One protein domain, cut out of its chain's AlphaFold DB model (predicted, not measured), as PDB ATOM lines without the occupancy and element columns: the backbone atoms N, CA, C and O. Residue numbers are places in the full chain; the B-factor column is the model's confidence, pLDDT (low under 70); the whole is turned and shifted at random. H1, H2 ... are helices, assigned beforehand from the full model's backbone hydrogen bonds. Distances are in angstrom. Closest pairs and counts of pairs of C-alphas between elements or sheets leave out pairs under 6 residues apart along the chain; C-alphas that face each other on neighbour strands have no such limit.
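Overview. This is residues 5 to 59 of the 59 residues of an uncharacterized protein of Helicobacter pylori Hp H-11 (UniProt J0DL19). Picture an L with unequal arms: the long, straight helix H1 makes the long arm, the short helix H2 turns the corner at its far end, and the helix H3 leads away from that corner as the shorter arm. The corner is loosely formed, with few close C-alphas between the helices, and both arms stick out from it, residues 5 to 28 on the H1 side and residues 51 to 59 on the H3 side. The printed part has 55 residues with three named helices in the order H1, H2, H3 and no named strand, and its class is all helix. It is extended, with a radius of gyration of the C-alphas of 16.6 A, and its outline is flat, spanning 51 by 30 by 10 A.

Arrangement. Begin with H1, residues 5 to 34, and go to its last turn. There H2, residues 36 to 42, is close to H1 but not clearly touching; the closest C-alphas, those of Leu 33 and Gly 39, are 6.2 A apart. The lines of H1 and H2 are about perpendicular, at 87 degrees. Go on to H3, residues 46 to 57, which is also close to H1 but not clearly touching, with the C-alphas of Leu 33 and Pro 46 the closest at 6.1 A. H1 and H3 run opposite ways at a steep tilt of 69 degrees, only just short of about perpendicular. H2 and H3 are close but not clearly touching as well; their closest C-alphas, those of Leu 42 and Ala 49, are 6.7 A apart. These two run the same way at a shallow tilt of 30 degrees. Look at the backbone O and N atoms: in H1 and H3 every O i to N i+4 pair is within hydrogen-bond range, and in H2 2 of 3 are.

Along the chain. Find C-alpha 5 at (107.241, 179.800, 191.891); from there H1 runs 43.5 A to C-alpha 34 at (130.666, 163.747, 158.955). H2 runs 10.2 A from Pro 36 to Leu 42. H3 runs 16.8 A from Pro 46 to C-alpha 57 at (115.997, 181.810, 150.727).

Size, cuts and confidence. The two C-alphas farthest apart are those of Glu 5 and Gly 43, at 51.3 A. The printed part has no cut and ends at Lys 59, the chain's last residue. The links from H1 to H2 and from H2 to H3 are tight. Read the B-factor column for confidence: the mean pLDDT of the printed part is 78.7, and residues 36 to 44, residue 46 and residue 59 are under 70.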
ATOM      1  N   GLU A   5     106.237 180.855 191.852       88.44
ATOM      2  CA  GLU A   5     107.241 179.800 191.891       88.44
ATOM      3  C   GLU A   5     107.089 178.825 190.715       88.44
ATOM      4  O   GLU A   5     108.053 178.566 189.990       88.44
ATOM      5  N   VAL A   6     105.860 178.393 190.429       86.88
ATOM      6  CA  VAL A   6     105.546 177.485 189.313       86.88
ATOM      7  C   VAL A   6     105.904 178.119 187.966       86.88
ATOM      8  O   VAL A   6     106.498 177.470 187.104       86.88
ATOM      9  N   LYS A   7     105.621 179.417 187.782       90.62
ATOM     10  CA  LYS A   7     106.023 180.150 186.566       90.62
ATOM     11  C   LYS A   7     107.541 180.192 186.381       90.62
ATOM     12  O   LYS A   7     108.022 180.009 185.263       90.62
ATOM     13  N   MET A   8     108.293 180.428 187.456       91.00
ATOM     14  CA  MET A   8     109.758 180.470 187.404       91.00
ATOM     15  C   MET A   8     110.356 179.093 187.103       91.00
ATOM     16  O   MET A   8     111.256 178.988 186.267       91.00
ATOM     17  N   GLN A   9     109.827 178.032 187.718       89.69
ATOM     18  CA  GLN A   9     110.242 176.655 187.443       89.69
ATOM     19  C   GLN A   9     109.949 176.256 185.993       89.69
ATOM     20  O   GLN A   9     110.812 175.685 185.325       89.69
ATOM     21  N   PHE A  10     108.782 176.633 185.466       90.00
ATOM     22  CA  PHE A  10     108.413 176.364 184.079       90.00
ATOM     23  C   PHE A  10     109.327 177.087 183.080       90.00
ATOM     24  O   PHE A  10     109.796 176.490 182.113       90.00
ATOM     25  N   LEU A  11     109.640 178.363 183.327       90.50
ATOM     26  CA  LEU A  11     110.575 179.126 182.492       90.50
ATOM     27  C   LEU A  11     111.985 178.530 182.512       90.50
ATOM     28  O   LEU A  11     112.636 178.459 181.467       90.50
ATOM     29  N   LYS A  12     112.450 178.084 183.684       93.56
ATOM     30  CA  LYS A  12     113.742 177.409 183.826       93.56
ATOM     31  C   LYS A  12     113.766 176.103 183.032       93.56
ATOM     32  O   LYS A  12     114.648 175.929 182.196       93.56
ATOM     33  N   TYR A  13     112.751 175.257 183.205       90.88
ATOM     34  CA  TYR A  13     112.594 174.020 182.441       90.88
ATOM     35  C   TYR A  13     112.594 174.276 180.930       90.88
ATOM     36  O   TYR A  13     113.304 173.605 180.188       90.88
ATOM     37  N   LEU A  14     111.856 175.288 180.464       89.56
ATOM     38  CA  LEU A  14     111.802 175.643 179.046       89.56
ATOM     39  C   LEU A  14     113.180 176.063 178.509       89.56
ATOM     40  O   LEU A  14     113.553 175.698 177.394       89.56
ATOM     41  N   LYS A  15     113.940 176.839 179.288       92.56
ATOM     42  CA  LYS A  15     115.285 177.288 178.909       92.56
ATOM     43  C   LYS A  15     116.266 176.117 178.837       92.56
ATOM     44  O   LYS A  15     117.013 176.016 177.863       92.56
ATOM     45  N   ASP A  16     116.227 175.231 179.824       93.25
ATOM     46  CA  ASP A  16     117.102 174.062 179.896       93.25
ATOM     47  C   ASP A  16     116.751 173.040 178.803       93.25
ATOM     48  O   ASP A  16     117.638 172.550 178.108       93.25
ATOM     49  N   SER A  17     115.459 172.817 178.552       91.31
ATOM     50  CA  SER A  17     114.959 171.962 177.469       91.31
ATOM     51  C   SER A  17     115.412 172.454 176.091       91.31
ATOM     52  O   SER A  17     115.932 171.676 175.294       91.31
ATOM     53  N   LYS A  18     115.321 173.765 175.824       92.56
ATOM     54  CA  LYS A  18     115.844 174.355 174.579       92.56
ATOM     55  C   LYS A  18     117.348 174.138 174.428       92.56
ATOM     56  O   LYS A  18     117.809 173.816 173.336       92.56
ATOM     57  N   ARG A  19     118.115 174.308 175.508       93.75
ATOM     58  CA  ARG A  19     119.568 174.094 175.493       93.75
ATOM     59  C   ARG A  19     119.913 172.639 175.179       93.75
ATOM     60  O   ARG A  19     120.793 172.397 174.355       93.75
ATOM     61  N   GLU A  20     119.216 171.692 175.801       95.50
ATOM     62  CA  GLU A  20     119.470 170.269 175.584       95.50
ATOM     63  C   GLU A  20     119.033 169.824 174.185       95.50
ATOM     64  O   GLU A  20     119.785 169.128 173.502       95.50
ATOM     65  N   ALA A  21     117.890 170.319 173.699       91.12
ATOM     66  CA  ALA A  21     117.443 170.087 172.330       91.12
ATOM     67  C   ALA A  21     118.498 170.549 171.316       91.12
ATOM     68  O   ALA A  21     118.904 169.763 170.465       91.12
ATOM     69  N   VAL A  22     119.016 171.776 171.461       91.12
ATOM     70  CA  VAL A  22     120.071 172.313 170.584       91.12
ATOM     71  C   VAL A  22     121.336 171.457 170.639       91.12
ATOM     72  O   VAL A  22     121.949 171.200 169.603       91.12
ATOM     73  N   LYS A  23     121.734 170.987 171.826       92.94
ATOM     74  CA  LYS A  23     122.924 170.144 172.005       92.94
ATOM     75  C   LYS A  23     122.776 168.800 171.289       92.94
ATOM     76  O   LYS A  23     123.680 168.405 170.551       92.94
ATOM     77  N   ILE A  24     121.635 168.130 171.464       90.62
ATOM     78  CA  ILE A  24     121.323 166.857 170.801       90.62
ATOM     79  C   ILE A  24     121.292 167.054 169.286       90.62
ATOM     80  O   ILE A  24     122.002 166.352 168.567       90.62
ATOM     81  N   THR A  25     120.541 168.042 168.789       83.69
ATOM     82  CA  THR A  25     120.428 168.283 167.345       83.69
ATOM     83  C   THR A  25     121.764 168.662 166.726       83.69
ATOM     84  O   THR A  25     122.067 168.188 165.640       83.69
ATOM     85  N   SER A  26     122.598 169.450 167.414       84.44
ATOM     86  CA  SER A  26     123.930 169.828 166.919       84.44
ATOM     87  C   SER A  26     124.851 168.619 166.792       84.44
ATOM     88  O   SER A  26     125.564 168.496 165.799       84.44
ATOM     89  N   LYS A  27     124.813 167.697 167.764       86.88
ATOM     90  CA  LYS A  27     125.598 166.459 167.715       86.88
ATOM     91  C   LYS A  27     125.123 165.537 166.593       86.88
ATOM     92  O   LYS A  27     125.946 165.066 165.815       86.88
ATOM     93  N   VAL A  28     123.810 165.329 166.478       81.56
ATOM     94  CA  VAL A  28     123.214 164.520 165.403       81.56
ATOM     95  C   VAL A  28     123.554 165.113 164.038       81.56
ATOM     96  O   VAL A  28     123.998 164.385 163.157       81.56
ATOM     97  N   PHE A  29     123.427 166.431 163.869       80.38
ATOM     98  CA  PHE A  29     123.842 167.101 162.640       80.38
ATOM     99  C   PHE A  29     125.329 166.895 162.374       80.38
ATOM    100  O   PHE A  29     125.674 166.442 161.293       80.38
ATOM    101  N   TYR A  30     126.214 167.152 163.338       79.56
ATOM    102  CA  TYR A  30     127.654 166.956 163.155       79.56
ATOM    103  C   TYR A  30     127.999 165.521 162.721       79.56
ATOM    104  O   TYR A  30     128.781 165.325 161.793       79.56
ATOM    105  N   GLU A  31     127.379 164.513 163.340       82.81
ATOM    106  CA  GLU A  31     127.572 163.108 162.972       82.81
ATOM    107  C   GLU A  31     127.029 162.781 161.575       82.81
ATOM    108  O   GLU A  31     127.701 162.087 160.811       82.81
ATOM    109  N   LEU A  32     125.848 163.295 161.213       73.62
ATOM    110  CA  LEU A  32     125.279 163.135 159.871       73.62
ATOM    111  C   LEU A  32     126.166 163.783 158.807       73.62
ATOM    112  O   LEU A  32     126.448 163.172 157.782       73.62
ATOM    113  N   LEU A  33     126.645 164.991 159.078       71.31
ATOM    114  CA  LEU A  33     127.493 165.779 158.193       71.31
ATOM    115  C   LEU A  33     128.881 165.166 157.996       71.31
ATOM    116  O   LEU A  33     129.453 165.258 156.913       71.31
ATOM    117  N   ARG A  34     129.402 164.485 159.019       71.06
ATOM    118  CA  ARG A  34     130.666 163.747 158.955       71.06
ATOM    119  C   ARG A  34     130.541 162.411 158.209       71.06
ATOM    120  O   ARG A  34     131.563 161.829 157.844       71.06
ATOM    121  N   ARG A  35     129.327 161.894 157.970       74.81
ATOM    122  CA  ARG A  35     129.146 160.659 157.192       74.81
ATOM    123  C   ARG A  35     129.344 160.926 155.686       74.81
ATOM    124  O   ARG A  35     128.760 161.874 155.157       74.81
ATOM    125  N   PRO A  36     130.070 160.051 154.957       64.00
ATOM    126  CA  PRO A  36     130.351 160.216 153.521       64.00
ATOM    127  C   PRO A  36     129.093 160.351 152.649       64.00
ATOM    128  O   PRO A  36     129.105 161.041 151.634       64.00
ATOM    129  N   LEU A  37     127.989 159.731 153.083       61.72
ATOM    130  CA  LEU A  37     126.672 159.799 152.439       61.72
ATOM    131  C   LEU A  37     126.120 161.233 152.323       61.72
ATOM    132  O   LEU A  37     125.400 161.514 151.371       61.72
ATOM    133  N   PHE A  38     126.475 162.141 153.241       59.06
ATOM    134  CA  PHE A  38     126.070 163.552 153.184       59.06
ATOM    135  C   PHE A  38     127.182 164.477 152.678       59.06
ATOM    136  O   PHE A  38     126.882 165.448 151.983       59.06
ATOM    137  N   GLY A  39     128.453 164.156 152.949       56.78
ATOM    138  CA  GLY A  39     129.596 164.898 152.397       56.78
ATOM    139  C   GLY A  39     129.631 164.890 150.862       56.78
ATOM    140  O   GLY A  39     129.904 165.917 150.244       56.78
ATOM    141  N   ASN A  40     129.250 163.768 150.237       57.81
ATOM    142  CA  ASN A  40     129.223 163.633 148.776       57.81
ATOM    143  C   ASN A  40     127.990 164.271 148.116       57.81
ATOM    144  O   ASN A  40     128.068 164.669 146.958       57.81
ATOM    145  N   LEU A  41     126.861 164.386 148.828       60.03
ATOM    146  CA  LEU A  41     125.631 164.969 148.274       60.03
ATOM    147  C   LEU A  41     125.727 166.497 148.132       60.03
ATOM    148  O   LEU A  41     125.061 167.091 147.288       60.03
ATOM    149  N   LEU A  42     126.536 167.133 148.983       59.56
ATOM    150  CA  LEU A  42     126.707 168.584 149.021       59.56
ATOM    151  C   LEU A  42     128.002 169.052 148.344       59.56
ATOM    152  O   LEU A  42     128.085 170.225 147.979       59.56
ATOM    153  N   GLY A  43     128.997 168.169 148.170       59.91
ATOM    154  CA  GLY A  43     130.278 168.464 147.504       59.91
ATOM    155  C   GLY A  43     131.078 169.620 148.128       59.91
ATOM    156  O   GLY A  43     132.059 170.081 147.552       59.91
ATOM    157  N   LYS A  44     130.627 170.120 149.281       63.94
ATOM    158  CA  LYS A  44     131.085 171.309 150.002       63.94
ATOM    159  C   LYS A  44     130.949 171.048 151.492       63.94
ATOM    160  O   LYS A  44     130.175 170.176 151.895       63.94
ATOM    161  N   ASP A  45     131.657 171.840 152.296       71.19
ATOM    162  CA  ASP A  45     131.496 171.809 153.745       71.19
ATOM    163  C   ASP A  45     129.996 171.965 154.090       71.19
ATOM    164  O   ASP A  45     129.345 172.920 153.654       71.19
ATOM    165  N   PRO A  46     129.413 171.027 154.836       67.81
ATOM    166  CA  PRO A  46     128.061 171.106 155.357       67.81
ATOM    167  C   PRO A  46     127.612 172.453 155.928       67.81
ATOM    168  O   PRO A  46     126.464 172.861 155.732       67.81
ATOM    169  N   ILE A  47     128.508 173.155 156.623       73.69
ATOM    170  CA  ILE A  47     128.226 174.480 157.186       73.69
ATOM    171  C   ILE A  47     128.032 175.487 156.050       73.69
ATOM    172  O   ILE A  47     127.094 176.287 156.069       73.69
ATOM    173  N   GLN A  48     128.860 175.394 155.013       71.38
ATOM    174  CA  GLN A  48     128.746 176.210 153.813       71.38
ATOM    175  C   GLN A  48     127.441 175.922 153.059       71.38
ATOM    176  O   GLN A  48     126.788 176.857 152.608       71.38
ATOM    177  N   ALA A  49     126.996 174.663 152.975       73.38
ATOM    178  CA  ALA A  49     125.716 174.317 152.349       73.38
ATOM    179  C   ALA A  49     124.501 174.938 153.066       73.38
ATOM    180  O   ALA A  49     123.557 175.394 152.413       73.38
ATOM    181  N   ILE A  50     124.527 174.992 154.403       74.50
ATOM    182  CA  ILE A  50     123.485 175.645 155.211       74.50
ATOM    183  C   ILE A  50     123.487 177.160 154.975       74.50
ATOM    184  O   ILE A  50     122.422 177.748 154.774       74.50
ATOM    185  N   ILE A  51     124.670 177.783 154.953       78.56
ATOM    186  CA  ILE A  51     124.825 179.218 154.677       78.56
ATOM    187  C   ILE A  51     124.317 179.551 153.267       78.56
ATOM    188  O   ILE A  51     123.484 180.442 153.128       78.56
ATOM    189  N   MET A  52     124.703 178.774 152.249       71.25
ATOM    190  CA  MET A  52     124.243 178.969 150.866       71.25
ATOM    191  C   MET A  52     122.718 178.819 150.731       71.25
ATOM    192  O   MET A  52     122.087 179.591 150.014       71.25
ATOM    193  N   ARG A  53     122.086 177.865 151.434       73.38
ATOM    194  CA  ARG A  53     120.611 177.761 151.469       73.38
ATOM    195  C   ARG A  53     119.961 178.974 152.127       73.38
ATOM    196  O   ARG A  53     118.953 179.460 151.625       73.38
ATOM    197  N   LYS A  54     120.511 179.451 153.246       81.00
ATOM    198  CA  LYS A  54     119.992 180.633 153.945       81.00
ATOM    199  C   LYS A  54     120.070 181.880 153.057       81.00
ATOM    200  O   LYS A  54     119.107 182.633 153.010       81.00
ATOM    201  N   GLU A  55     121.183 182.081 152.355       75.00
ATOM    202  CA  GLU A  55     121.355 183.198 151.416       75.00
ATOM    203  C   GLU A  55     120.384 183.112 150.231       75.00
ATOM    204  O   GLU A  55     119.769 184.117 149.886       75.00
ATOM    205  N   ASN A  56     120.167 181.918 149.665       72.69
ATOM    206  CA  ASN A  56     119.209 181.718 148.570       72.69
ATOM    207  C   ASN A  56     117.742 181.923 148.981       72.69
ATOM    208  O   ASN A  56     116.947 182.347 148.154       72.69
ATOM    209  N   ASN A  57     117.371 181.629 150.231       74.25
ATOM    210  CA  ASN A  57     115.997 181.810 150.727       74.25
ATOM    211  C   ASN A  57     115.667 183.264 151.111       74.25
ATOM    212  O   ASN A  57     114.505 183.579 151.350       74.25
ATOM    213  N   ASN A  58     116.680 184.126 151.227       70.75
ATOM    214  CA  ASN A  58     116.536 185.539 151.588       70.75
ATOM    215  C   ASN A  58     116.550 186.478 150.367       70.75
ATOM    216  O   ASN A  58     116.600 187.696 150.546       70.75
ATOM    217  N   LYS A  59     116.561 185.922 149.154       59.56
ATOM    218  CA  LYS A  59     116.599 186.647 147.882       59.56
ATOM    219  C   LYS A  59     115.244 186.563 147.194       59.56
ATOM    220  O   LYS A  59     114.855 187.585 146.593       59.56
TER     221      LYS A  59